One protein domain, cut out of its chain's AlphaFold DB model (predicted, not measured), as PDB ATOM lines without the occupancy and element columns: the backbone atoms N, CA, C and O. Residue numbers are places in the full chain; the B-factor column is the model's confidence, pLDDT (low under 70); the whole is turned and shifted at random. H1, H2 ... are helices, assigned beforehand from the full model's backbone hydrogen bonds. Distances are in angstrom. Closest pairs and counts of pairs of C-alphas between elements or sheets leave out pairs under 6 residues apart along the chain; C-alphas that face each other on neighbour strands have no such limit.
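Overview. This is residues 106 to 197 of the 257 residues of the protein "Ankyrin and armadillo repeat-containing protein" of Sepia pharaonis (UniProt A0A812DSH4). The longest helix, H2, forms a helical hairpin with H1, and H4 packs across both; beyond them H3 and H5 run the same way, with short H6 at the end of H3. The printed part has 92 residues with six named helices, H1 to H6 in order, and no named strand: all helix. It is compact, radius of gyration of the C-alphas 12.8 A, and rounded, spanning 33 by 29 by 28 A.

Along the chain. H2, residues 122 to 135, measures 19.8 A from first to last C-alpha. H1, residues 108 to 118, begins at C-alpha 108 (17.064, -19.700, -34.250). H3 is residues 139 to 151, 18.6 A; H4 155 to 163; H5 171 to 183, 18.3 A; H6 186 to 192, ending at C-alpha 192 (24.473, -41.750, -52.331).

Arrangement. H2 touches H1 at a shallow tilt of 30 degrees, opposite ways; their closest C-alphas, Arg 125 and Leu 116, are 4.8 A apart. H4 touches H2 about perpendicular, 76 degrees, closest C-alphas Asn 162 and Asn 126, 4.7 A. H3 and H5 only just touch, with 3 pairs of C-alphas within 8 A, closest Ala 142 and Phe 173, 6.6 A. H3 touches H6 with residues 150 to 151 alone. Each O i to N i+4 pair is within hydrogen-bond range in H1 to H5; in H6, 2 of 3.

Size, cuts and confidence. The farthest C-alphas, Val 106 and Asn 193, are 36.2 A apart. The printed part has no cut and no long link. Residues 165 and 184 to 197 have pLDDT under 70.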
ATOM      1  N   VAL A 106      19.106 -18.902 -28.492       96.06
ATOM      2  CA  VAL A 106      17.632 -18.910 -28.511       96.06
ATOM      3  C   VAL A 106      17.067 -20.012 -29.431       96.06
ATOM      4  O   VAL A 106      15.871 -20.279 -29.424       96.06
ATOM      5  N   GLY A 107      17.912 -20.711 -30.197       94.94
ATOM      6  CA  GLY A 107      17.488 -21.820 -31.056       94.94
ATOM      7  C   GLY A 107      17.032 -21.398 -32.455       94.94
ATOM      8  O   GLY A 107      16.340 -22.159 -33.128       94.94
ATOM      9  N   LEU A 108      17.449 -20.215 -32.930       97.69
ATOM     10  CA  LEU A 108      17.064 -19.700 -34.250       97.69
ATOM     11  C   LEU A 108      17.417 -20.671 -35.392       97.69
ATOM     12  O   LEU A 108      16.662 -20.800 -36.352       97.69
ATOM     13  N   LEU A 109      18.560 -21.356 -35.299       97.19
ATOM     14  CA  LEU A 109      19.062 -22.228 -36.364       97.19
ATOM     15  C   LEU A 109      18.081 -23.359 -36.696       97.19
ATOM     16  O   LEU A 109      17.796 -23.589 -37.871       97.19
ATOM     17  N   ASP A 110      17.541 -24.029 -35.678       96.06
ATOM     18  CA  ASP A 110      16.623 -25.155 -35.867       96.06
ATOM     19  C   ASP A 110      15.295 -24.673 -36.484       96.06
ATOM     20  O   ASP A 110      14.769 -25.307 -37.402       96.06
ATOM     21  N   LEU A 111      14.801 -23.504 -36.060       97.50
ATOM     22  CA  LEU A 111      13.589 -22.893 -36.614       97.50
ATOM     23  C   LEU A 111      13.769 -22.491 -38.086       97.50
ATOM     24  O   LEU A 111      12.911 -22.792 -38.918       97.50
ATOM     25  N   LEU A 112      14.901 -21.877 -38.437       98.06
ATOM     26  CA  LEU A 112      15.224 -21.537 -39.824       98.06
ATOM     27  C   LEU A 112      15.325 -22.796 -40.699       98.06
ATOM     28  O   LEU A 112      14.738 -22.845 -41.778       98.06
ATOM     29  N   VAL A 113      16.011 -23.846 -40.240       97.69
ATOM     30  CA  VAL A 113      16.091 -25.115 -40.988       97.69
ATOM     31  C   VAL A 113      14.702 -25.723 -41.196       97.69
ATOM     32  O   VAL A 113      14.400 -26.195 -42.299       97.69
ATOM     33  N   SER A 114      13.840 -25.669 -40.175       96.62
ATOM     34  CA  SER A 114      12.451 -26.111 -40.288       96.62
ATOM     35  C   SER A 114      11.710 -25.319 -41.367       96.62
ATOM     36  O   SER A 114      11.201 -25.923 -42.306       96.62
ATOM     37  N   ARG A 115      11.712 -23.978 -41.310       96.81
ATOM     38  CA  ARG A 115      11.005 -23.130 -42.291       96.81
ATOM     39  C   ARG A 115      11.542 -23.293 -43.712       96.81
ATOM     40  O   ARG A 115      10.749 -23.328 -44.649       96.81
ATOM     41  N   LEU A 116      12.856 -23.453 -43.886       97.25
ATOM     42  CA  LEU A 116      13.460 -23.730 -45.194       97.25
ATOM     43  C   LEU A 116      12.930 -25.042 -45.797       97.25
ATOM     44  O   LEU A 116      12.751 -25.148 -47.013       97.25
ATOM     45  N   SER A 117      12.694 -26.039 -44.946       94.12
ATOM     46  CA  SER A 117      12.270 -27.376 -45.359       94.12
ATOM     47  C   SER A 117      10.762 -27.465 -45.600       94.12
ATOM     48  O   SER A 117      10.364 -28.097 -46.574       94.12
ATOM     49  N   THR A 118       9.947 -26.826 -44.752       94.25
ATOM     50  CA  THR A 118       8.483 -26.998 -44.729       94.25
ATOM     51  C   THR A 118       7.690 -25.898 -45.426       94.25
ATOM     52  O   THR A 118       6.513 -26.099 -45.696       94.25
ATOM     53  N   SER A 119       8.267 -24.716 -45.664       95.06
ATOM     54  CA  SER A 119       7.523 -23.625 -46.301       95.06
ATOM     55  C   SER A 119       7.392 -23.851 -47.807       95.06
ATOM     56  O   SER A 119       8.391 -24.066 -48.502       95.06
ATOM     57  N   GLU A 120       6.170 -23.724 -48.321       94.75
ATOM     58  CA  GLU A 120       5.870 -23.743 -49.759       94.75
ATOM     59  C   GLU A 120       6.167 -22.395 -50.436       94.75
ATOM     60  O   GLU A 120       6.459 -22.342 -51.636       94.75
ATOM     61  N   ASN A 121       6.229 -21.315 -49.657       96.50
ATOM     62  CA  ASN A 121       6.514 -19.975 -50.146       96.50
ATOM     63  C   ASN A 121       8.013 -19.780 -50.428       96.50
ATOM     64  O   ASN A 121       8.874 -19.899 -49.549       96.50
ATOM     65  N   SER A 122       8.340 -19.455 -51.679       95.44
ATOM     66  CA  SER A 122       9.720 -19.218 -52.111       95.44
ATOM     67  C   SER A 122      10.356 -18.009 -51.431       95.44
ATOM     68  O   SER A 122      11.543 -18.063 -51.124       95.44
ATOM     69  N   GLN A 123       9.598 -16.952 -51.135       95.62
ATOM     70  CA  GLN A 123      10.117 -15.757 -50.468       95.62
ATOM     71  C   GLN A 123      10.535 -16.067 -49.031       95.62
ATOM     72  O   GLN A 123      11.622 -15.666 -48.614       95.62
ATOM     73  N   VAL A 124       9.729 -16.851 -48.307       97.50
ATOM     74  CA  VAL A 124      10.075 -17.334 -46.962       97.50
ATOM     75  C   VAL A 124      11.338 -18.181 -47.013       97.50
ATOM     76  O   VAL A 124      12.287 -17.906 -46.277       97.50
ATOM     77  N   ARG A 125      11.393 -19.177 -47.909       97.31
ATOM     78  CA  ARG A 125      12.587 -20.021 -48.050       97.31
ATOM     79  C   ARG A 125      13.830 -19.204 -48.387       97.31
ATOM     80  O   ARG A 125      14.878 -19.469 -47.807       97.31
ATOM     81  N   ASN A 126      13.717 -18.209 -49.264       96.44
ATOM     82  CA  ASN A 126      14.828 -17.333 -49.630       96.44
ATOM     83  C   ASN A 126      15.307 -16.497 -48.437       96.44
ATOM     84  O   ASN A 126      16.490 -16.521 -48.109       96.44
ATOM     85  N   ALA A 127      14.402 -15.807 -47.739       95.81
ATOM     86  CA  ALA A 127      14.755 -14.964 -46.593       95.81
ATOM     87  C   ALA A 127      15.412 -15.777 -45.459       95.81
ATOM     88  O   ALA A 127      16.428 -15.385 -44.877       95.81
ATOM     89  N   VAL A 128      14.871 -16.964 -45.185       97.44
ATOM     90  CA  VAL A 128      15.409 -17.909 -44.202       97.44
ATOM     91  C   VAL A 128      16.774 -18.453 -44.631       97.44
ATOM     92  O   VAL A 128      17.693 -18.519 -43.815       97.44
ATOM     93  N   ALA A 129      16.935 -18.806 -45.908       97.06
ATOM     94  CA  ALA A 129      18.198 -19.283 -46.457       97.06
ATOM     95  C   ALA A 129      19.296 -18.216 -46.355       97.06
ATOM     96  O   ALA A 129      20.400 -18.521 -45.906       97.06
ATOM     97  N   VAL A 130      18.988 -16.960 -46.694       95.81
ATOM     98  CA  VAL A 130      19.908 -15.822 -46.528       95.81
ATOM     99  C   VAL A 130      20.329 -15.674 -45.065       95.81
ATOM    100  O   VAL A 130      21.520 -15.542 -44.778       95.81
ATOM    101  N   THR A 131      19.381 -15.789 -44.130       96.62
ATOM    102  CA  THR A 131      19.675 -15.731 -42.690       96.62
ATOM    103  C   THR A 131      20.626 -16.856 -42.267       96.62
ATOM    104  O   THR A 131      21.620 -16.604 -41.587       96.62
ATOM    105  N   LEU A 132      20.374 -18.093 -42.710       97.31
ATOM    106  CA  LEU A 132      21.262 -19.238 -42.470       97.31
ATOM    107  C   LEU A 132      22.660 -19.012 -43.056       97.31
ATOM    108  O   LEU A 132      23.648 -19.337 -42.401       97.31
ATOM    109  N   GLY A 133      22.741 -18.417 -44.248       95.81
ATOM    110  CA  GLY A 133      23.994 -18.009 -44.877       95.81
ATOM    111  C   GLY A 133      24.810 -17.090 -43.969       95.81
ATOM    112  O   GLY A 133      25.949 -17.418 -43.632       95.81
ATOM    113  N   TYR A 134      24.215 -16.002 -43.476       95.12
ATOM    114  CA  TYR A 134      24.891 -15.089 -42.547       95.12
ATOM    115  C   TYR A 134      25.306 -15.762 -41.235       95.12
ATOM    116  O   TYR A 134      26.375 -15.474 -40.695       95.12
ATOM    117  N   LEU A 135      24.511 -16.705 -40.727       95.81
ATOM    118  CA  LEU A 135      24.870 -17.435 -39.513       95.81
ATOM    119  C   LEU A 135      26.126 -18.298 -39.691       95.81
ATOM    120  O   LEU A 135      26.839 -18.510 -38.719       95.81
ATOM    121  N   THR A 136      26.480 -18.731 -40.905       96.06
ATOM    122  CA  THR A 136      27.711 -19.519 -41.126       96.06
ATOM    123  C   THR A 136      29.014 -18.771 -40.819       96.06
ATOM    124  O   THR A 136      30.066 -19.398 -40.712       96.06
ATOM    125  N   PHE A 137      28.978 -17.446 -40.643       94.06
ATOM    126  CA  PHE A 137      30.134 -16.686 -40.160       94.06
ATOM    127  C   PHE A 137      30.379 -16.872 -38.657       94.06
ATOM    128  O   PHE A 137      31.501 -16.674 -38.195       94.06
ATOM    129  N   ASN A 138      29.368 -17.312 -37.901       95.25
ATOM    130  CA  ASN A 138      29.530 -17.736 -36.518       95.25
ATOM    131  C   ASN A 138      30.028 -19.200 -36.470       95.25
ATOM    132  O   ASN A 138      29.351 -20.084 -36.999       95.25
ATOM    133  N   PRO A 139      31.168 -19.505 -35.815       94.44
ATOM    134  CA  PRO A 139      31.720 -20.864 -35.782       94.44
ATOM    135  C   PRO A 139      30.779 -21.914 -35.173       94.44
ATOM    136  O   PRO A 139      30.711 -23.048 -35.655       94.44
ATOM    137  N   THR A 140      30.030 -21.545 -34.130       95.31
ATOM    138  CA  THR A 140      29.078 -22.441 -33.462       95.31
ATOM    139  C   THR A 140      27.905 -22.751 -34.381       95.31
ATOM    140  O   THR A 140      27.586 -23.924 -34.590       95.31
ATOM    141  N   ALA A 141      27.306 -21.723 -34.984       96.56
ATOM    142  CA  ALA A 141      26.222 -21.880 -35.945       96.56
ATOM    143  C   ALA A 141      26.669 -22.675 -37.180       96.56
ATOM    144  O   ALA A 141      25.970 -23.592 -37.597       96.56
ATOM    145  N   ALA A 142      27.859 -22.391 -37.719       96.44
ATOM    146  CA  ALA A 142      28.436 -23.118 -38.845       96.44
ATOM    147  C   ALA A 142      28.579 -24.612 -38.536       96.44
ATOM    148  O   ALA A 142      28.149 -25.452 -39.323       96.44
ATOM    149  N   ARG A 143      29.125 -24.965 -37.367       95.31
ATOM    150  CA  ARG A 143      29.266 -26.366 -36.943       95.31
ATOM    151  C   ARG A 143      27.911 -27.061 -36.798       95.31
ATOM    152  O   ARG A 143      27.767 -28.209 -37.219       95.31
ATOM    153  N   LEU A 144      26.933 -26.376 -36.202       95.62
ATOM    154  CA  LEU A 144      25.577 -26.896 -36.031       95.62
ATOM    155  C   LEU A 144      24.897 -27.113 -37.384       95.62
ATOM    156  O   LEU A 144      24.473 -28.229 -37.665       95.62
ATOM    157  N   LEU A 145      24.880 -26.099 -38.253       96.12
ATOM    158  CA  LEU A 145      24.284 -26.189 -39.584       96.12
ATOM    159  C   LEU A 145      24.969 -27.263 -40.432       96.12
ATOM    160  O   LEU A 145      24.297 -28.014 -41.126       96.12
ATOM    161  N   PHE A 146      26.293 -27.388 -40.339       93.50
ATOM    162  CA  PHE A 146      27.047 -28.426 -41.034       93.50
ATOM    163  C   PHE A 146      26.599 -29.823 -40.600       93.50
ATOM    164  O   PHE A 146      26.350 -30.686 -41.439       93.50
ATOM    165  N   ALA A 147      26.474 -30.054 -39.288       91.50
ATOM    166  CA  ALA A 147      25.964 -31.314 -38.760       91.50
ATOM    167  C   ALA A 147      24.528 -31.581 -39.235       91.50
ATOM    168  O   ALA A 147      24.237 -32.691 -39.674       91.50
ATOM    169  N   THR A 148      23.662 -30.568 -39.232       91.56
ATOM    170  CA  THR A 148      22.282 -30.684 -39.715       91.56
ATOM    171  C   THR A 148      22.225 -31.018 -41.209       91.56
ATOM    172  O   THR A 148      21.541 -31.959 -41.597       91.56
ATOM    173  N   CYS A 149      23.020 -30.350 -42.047       90.94
ATOM    174  CA  CYS A 149      23.131 -30.637 -43.481       90.94
ATOM    175  C   CYS A 149      23.685 -32.036 -43.794       90.94
ATOM    176  O   CYS A 149      23.454 -32.540 -44.886       90.94
ATOM    177  N   ARG A 150      24.428 -32.659 -42.871       86.94
ATOM    178  CA  ARG A 150      24.895 -34.049 -43.010       86.94
ATOM    179  C   ARG A 150      23.849 -35.092 -42.628       86.94
ATOM    180  O   ARG A 150      24.024 -36.245 -43.006       86.94
ATOM    181  N   ASN A 151      22.856 -34.709 -41.831       84.75
ATOM    182  CA  ASN A 151      21.850 -35.615 -41.279       84.75
ATOM    183  C   ASN A 151      20.488 -35.474 -41.972       84.75
ATOM    184  O   ASN A 151      19.628 -36.329 -41.785       84.75
ATOM    185  N   ILE A 152      20.272 -34.395 -42.729       84.81
ATOM    186  CA  ILE A 152      19.028 -34.137 -43.456       84.81
ATOM    187  C   ILE A 152      19.315 -34.169 -44.965       84.81
ATOM    188  O   ILE A 152      19.922 -33.221 -45.484       84.81
ATOM    189  N   PRO A 153      18.838 -35.211 -45.674       82.12
ATOM    190  CA  PRO A 153      19.052 -35.355 -47.104       82.12
ATOM    191  C   PRO A 153      18.617 -34.148 -47.918       82.12
ATOM    192  O   PRO A 153      17.526 -33.603 -47.752       82.12
ATOM    193  N   GLY A 154      19.498 -33.708 -48.816       87.06
ATOM    194  CA  GLY A 154      19.234 -32.591 -49.724       87.06
ATOM    195  C   GLY A 154      19.139 -31.204 -49.071       87.06
ATOM    196  O   GLY A 154      18.983 -30.224 -49.806       87.06
ATOM    197  N   LEU A 155      19.286 -31.071 -47.743       91.88
ATOM    198  CA  LEU A 155      19.174 -29.778 -47.052       91.88
ATOM    199  C   LEU A 155      20.193 -28.761 -47.570       91.88
ATOM    200  O   LEU A 155      19.831 -27.621 -47.841       91.88
ATOM    201  N   TYR A 156      21.448 -29.174 -47.769       92.50
ATOM    202  CA  TYR A 156      22.479 -28.286 -48.310       92.50
ATOM    203  C   TYR A 156      22.126 -27.777 -49.711       92.50
ATOM    204  O   TYR A 156      22.210 -26.585 -49.982       92.50
ATOM    205  N   ASN A 157      21.673 -28.665 -50.601       91.38
ATOM    206  CA  ASN A 157      21.285 -28.274 -51.958       91.38
ATOM    207  C   ASN A 157      20.094 -27.305 -51.925       91.38
ATOM    208  O   ASN A 157      20.061 -26.330 -52.673       91.38
ATOM    209  N   ARG A 158      19.132 -27.546 -51.024       93.62
ATOM    210  CA  ARG A 158      17.992 -26.653 -50.801       93.62
ATOM    211  C   ARG A 158      18.442 -25.293 -50.272       93.62
ATOM    212  O   ARG A 158      17.971 -24.285 -50.790       93.62
ATOM    213  N   LEU A 159      19.357 -25.250 -49.306       95.06
ATOM    214  CA  LEU A 159      19.948 -24.009 -48.806       95.06
ATOM    215  C   LEU A 159      20.567 -23.213 -49.959       95.06
ATOM    216  O   LEU A 159      20.136 -22.095 -50.229       95.06
ATOM    217  N   MET A 160      21.488 -23.823 -50.707       93.56
ATOM    218  CA  MET A 160      22.189 -23.155 -51.807       93.56
ATOM    219  C   MET A 160      21.241 -22.671 -52.912       93.56
ATOM    220  O   MET A 160      21.425 -21.576 -53.436       93.56
ATOM    221  N   LYS A 161      20.183 -23.432 -53.221       93.81
ATOM    222  CA  LYS A 161      19.170 -23.038 -54.213       93.81
ATOM    223  C   LYS A 161      18.380 -21.784 -53.809       93.81
ATOM    224  O   LYS A 161      17.947 -21.054 -54.694       93.81
ATOM    225  N   ASN A 162      18.164 -21.549 -52.511       94.50
ATOM    226  CA  ASN A 162      17.321 -20.448 -52.021       94.50
ATOM    227  C   ASN A 162      18.132 -19.228 -51.533       94.50
ATOM    228  O   ASN A 162      17.564 -18.152 -51.393       94.50
ATOM    229  N   ILE A 163      19.447 -19.339 -51.299       89.31
ATOM    230  CA  ILE A 163      20.269 -18.168 -50.933       89.31
ATOM    231  C   ILE A 163      20.389 -17.160 -52.100       89.31
ATOM    232  O   ILE A 163      20.472 -15.954 -51.865       89.31
ATOM    233  N   GLY A 164      20.388 -17.627 -53.354       80.94
ATOM    234  CA  GLY A 164      20.478 -16.779 -54.552       80.94
ATOM    235  C   GLY A 164      21.876 -16.704 -55.183       80.94
ATOM    236  O   GLY A 164      22.783 -17.445 -54.816       80.94
ATOM    237  N   PHE A 165      22.033 -15.819 -56.176       66.44
ATOM    238  CA  PHE A 165      23.179 -15.784 -57.106       66.44
ATOM    239  C   PHE A 165      24.520 -15.374 -56.463       66.44
ATOM    240  O   PHE A 165      25.579 -15.826 -56.891       66.44
ATOM    241  N   HIS A 166      24.485 -14.560 -55.406       74.38
ATOM    242  CA  HIS A 166      25.671 -14.151 -54.648       74.38
ATOM    243  C   HIS A 166      25.532 -14.561 -53.186       74.38
ATOM    244  O   HIS A 166      25.205 -13.721 -52.337       74.38
ATOM    245  N   PRO A 167      25.739 -15.852 -52.876       76.69
ATOM    246  CA  PRO A 167      25.434 -16.354 -51.559       76.69
ATOM    247  C   PRO A 167      26.329 -15.723 -50.501       76.69
ATOM    248  O   PRO A 167      27.552 -15.845 -50.521       76.69
ATOM    249  N   LYS A 168      25.702 -15.024 -49.549       84.31
ATOM    250  CA  LYS A 168      26.372 -14.532 -48.342       84.31
ATOM    251  C   LYS A 168      26.492 -15.685 -47.360       84.31
ATOM    252  O   LYS A 168      25.721 -15.804 -46.419       84.31
ATOM    253  N   ILE A 169      27.458 -16.548 -47.636       92.81
ATOM    254  CA  ILE A 169      27.798 -17.727 -46.850       92.81
ATOM    255  C   ILE A 169      29.318 -17.787 -46.688       92.81
ATOM    256  O   ILE A 169      30.078 -17.284 -47.516       92.81
ATOM    257  N   ASN A 170      29.774 -18.349 -45.577       94.12
ATOM    258  CA  ASN A 170      31.186 -18.459 -45.276       94.12
ATOM    259  C   ASN A 170      31.853 -19.473 -46.224       94.12
ATOM    260  O   ASN A 170      31.475 -20.643 -46.248       94.12
ATOM    261  N   SER A 171      32.891 -19.055 -46.951       93.31
ATOM    262  CA  SER A 171      33.603 -19.927 -47.897       93.31
ATOM    263  C   SER A 171      34.210 -21.164 -47.232       93.31
ATOM    264  O   SER A 171      34.123 -22.261 -47.775       93.31
ATOM    265  N   LYS A 172      34.728 -21.045 -46.000       93.81
ATOM    266  CA  LYS A 172      35.245 -22.200 -45.248       93.81
ATOM    267  C   LYS A 172      34.142 -23.210 -44.948       93.81
ATOM    268  O   LYS A 172      34.411 -24.409 -44.932       93.81
ATOM    269  N   PHE A 173      32.913 -22.755 -44.696       93.94
ATOM    270  CA  PHE A 173      31.772 -23.650 -44.502       93.94
ATOM    271  C   PHE A 173      31.471 -24.440 -45.784       93.94
ATOM    272  O   PHE A 173      31.345 -25.665 -45.722       93.94
ATOM    273  N   GLU A 174      31.428 -23.767 -46.936       92.56
ATOM    274  CA  GLU A 174      31.205 -24.417 -48.232       92.56
ATOM    275  C   GLU A 174      32.322 -25.401 -48.590       92.56
ATOM    276  O   GLU A 174      32.047 -26.548 -48.948       92.56
ATOM    277  N   ASP A 175      33.581 -24.989 -48.444       91.81
ATOM    278  CA  ASP A 175      34.746 -25.820 -48.747       91.81
ATOM    279  C   ASP A 175      34.790 -27.058 -47.853       91.81
ATOM    280  O   ASP A 175      35.064 -28.167 -48.314       91.81
ATOM    281  N   ASN A 176      34.467 -26.903 -46.566       89.81
ATOM    282  CA  ASN A 176      34.336 -28.032 -45.650       89.81
ATOM    283  C   ASN A 176      33.235 -28.992 -46.103       89.81
ATOM    284  O   ASN A 176      33.428 -30.206 -46.048       89.81
ATOM    285  N   PHE A 177      32.089 -28.474 -46.554       88.44
ATOM    286  CA  PHE A 177      30.971 -29.317 -46.973       88.44
ATOM    287  C   PHE A 177      31.277 -30.042 -48.283       88.44
ATOM    288  O   PHE A 177      31.003 -31.236 -48.413       88.44
ATOM    289  N   ARG A 178      31.933 -29.357 -49.226       88.31
ATOM    290  CA  ARG A 178      32.439 -29.947 -50.468       88.31
ATOM    291  C   ARG A 178      33.438 -31.066 -50.181       88.31
ATOM    292  O   ARG A 178      33.279 -32.161 -50.710       88.31
ATOM    293  N   ARG A 179      34.420 -30.825 -49.305       87.62
ATOM    294  CA  ARG A 179      35.397 -31.845 -48.889       87.62
ATOM    295  C   ARG A 179      34.726 -33.045 -48.225       87.62
ATOM    296  O   ARG A 179      35.046 -34.176 -48.567       87.62
ATOM    297  N   ALA A 180      33.761 -32.817 -47.335       84.69
ATOM    298  CA  ALA A 180      33.003 -33.893 -46.698       84.69
ATOM    299  C   ALA A 180      32.247 -34.773 -47.704       84.69
ATOM    300  O   ALA A 180      32.277 -35.997 -47.573       84.69
ATOM    301  N   ARG A 181      31.641 -34.163 -48.735       80.31
ATOM    302  CA  ARG A 181      30.977 -34.901 -49.818       80.31
ATOM    303  C   ARG A 181      31.954 -35.724 -50.654       80.31
ATOM    304  O   ARG A 181      31.612 -36.839 -51.019       80.31
ATOM    305  N   LEU A 182      33.145 -35.192 -50.946       83.06
ATOM    306  CA  LEU A 182      34.176 -35.899 -51.720       83.06
ATOM    307  C   LEU A 182      34.726 -37.124 -50.984       83.06
ATOM    308  O   LEU A 182      34.943 -38.158 -51.601       83.06
ATOM    309  N   VAL A 183      34.945 -37.009 -49.673       81.31
ATOM    310  CA  VAL A 183      35.491 -38.102 -48.850       81.31
ATOM    311  C   VAL A 183      34.435 -39.171 -48.536       81.31
ATOM    312  O   VAL A 183      34.786 -40.286 -48.169       81.31
ATOM    313  N   GLY A 184      33.143 -38.860 -48.691       67.44
ATOM    314  CA  GLY A 184      32.068 -39.825 -48.465       67.44
ATOM    315  C   GLY A 184      31.873 -40.156 -46.983       67.44
ATOM    316  O   GLY A 184      31.944 -41.314 -46.571       67.44
ATOM    317  N   LEU A 185      31.629 -39.141 -46.146       65.69
ATOM    318  CA  LEU A 185      31.338 -39.381 -44.727       65.69
ATOM    319  C   LEU A 185      30.061 -40.240 -44.551       65.69
ATOM    320  O   LEU A 185      29.116 -40.084 -45.328       65.69
ATOM    321  N   PRO A 186      29.975 -41.097 -43.511       56.91
ATOM    322  CA  PRO A 186      28.995 -42.190 -43.429       56.91
ATOM    323  C   PRO A 186      27.529 -41.797 -43.656       56.91
ATOM    324  O   PRO A 186      26.807 -42.511 -44.343       56.91
ATOM    325  N   SER A 187      27.081 -40.647 -43.143       58.19
ATOM    326  CA  SER A 187      25.692 -40.193 -43.309       58.19
ATOM    327  C   SER A 187      25.366 -39.735 -44.737       58.19
ATOM    328  O   SER A 187      24.249 -39.933 -45.198       58.19
ATOM    329  N   GLN A 188      26.349 -39.195 -45.464       55.19
ATOM    330  CA  GLN A 188      26.211 -38.770 -46.863       55.19
ATOM    331  C   GLN A 188      26.378 -39.952 -47.828       55.19
ATOM    332  O   GLN A 188      25.725 -40.002 -48.868       55.19
ATOM    333  N   CYS A 189      27.195 -40.945 -47.461       52.12
ATOM    334  CA  CYS A 189      27.308 -42.209 -48.190       52.12
ATOM    335  C   CYS A 189      26.023 -43.040 -48.157       52.12
ATOM    336  O   CYS A 189      25.755 -43.760 -49.115       52.12
ATOM    337  N   LEU A 190      25.213 -42.938 -47.099       54.06
ATOM    338  CA  LEU A 190      23.909 -43.605 -47.059       54.06
ATOM    339  C   LEU A 190      22.950 -43.018 -48.103       54.06
ATOM    340  O   LEU A 190      22.290 -43.777 -48.797       54.06
ATOM    341  N   GLU A 191      22.936 -41.700 -48.310       54.66
ATOM    342  CA  GLU A 191      22.114 -41.073 -49.358       54.66
ATOM    343  C   GLU A 191      22.579 -41.421 -50.777       54.66
ATOM    344  O   GLU A 191      21.754 -41.663 -51.653       54.66
ATOM    345  N   ILE A 192      23.896 -41.466 -51.007       55.72
ATOM    346  CA  ILE A 192      24.473 -41.750 -52.331       55.72
ATOM    347  C   ILE A 192      24.275 -43.223 -52.728       55.72
ATOM    348  O   ILE A 192      24.083 -43.513 -53.904       55.72
ATOM    349  N   ASN A 193      24.277 -44.145 -51.759       54.91
ATOM    350  CA  ASN A 193      24.214 -45.589 -52.012       54.91
ATOM    351  C   ASN A 193      22.837 -46.220 -51.718       54.91
ATOM    352  O   ASN A 193      22.738 -47.441 -51.619       54.91
ATOM    353  N   GLY A 194      21.775 -45.423 -51.537       56.22
ATOM    354  CA  GLY A 194      20.419 -45.939 -51.275       56.22
ATOM    355  C   GLY A 194      20.221 -46.563 -49.883       56.22
ATOM    356  O   GLY A 194      19.295 -47.346 -49.671       56.22
ATOM    357  N   GLY A 195      21.089 -46.236 -48.927       59.75
ATOM    358  CA  GLY A 195      20.978 -46.628 -47.525       59.75
ATOM    359  C   GLY A 195      19.892 -45.854 -46.768       59.75
ATOM    360  O   GLY A 195      19.432 -44.793 -47.188       59.75
ATOM    361  N   ARG A 196      19.466 -46.388 -45.615       52.22
ATOM    362  CA  ARG A 196      18.435 -45.746 -44.778       52.22
ATOM    363  C   ARG A 196      18.930 -44.382 -44.262       52.22
ATOM    364  O   ARG A 196      20.079 -44.312 -43.822       52.22
ATOM    365  N   PRO A 197      18.087 -43.329 -44.257       56.28
ATOM    366  CA  PRO A 197      18.448 -42.040 -43.675       56.28
ATOM    367  C   PRO A 197      18.922 -42.200 -42.230       56.28
ATOM    368  O   PRO A 197      18.325 -42.953 -41.455       56.28
TER     369      PRO A 197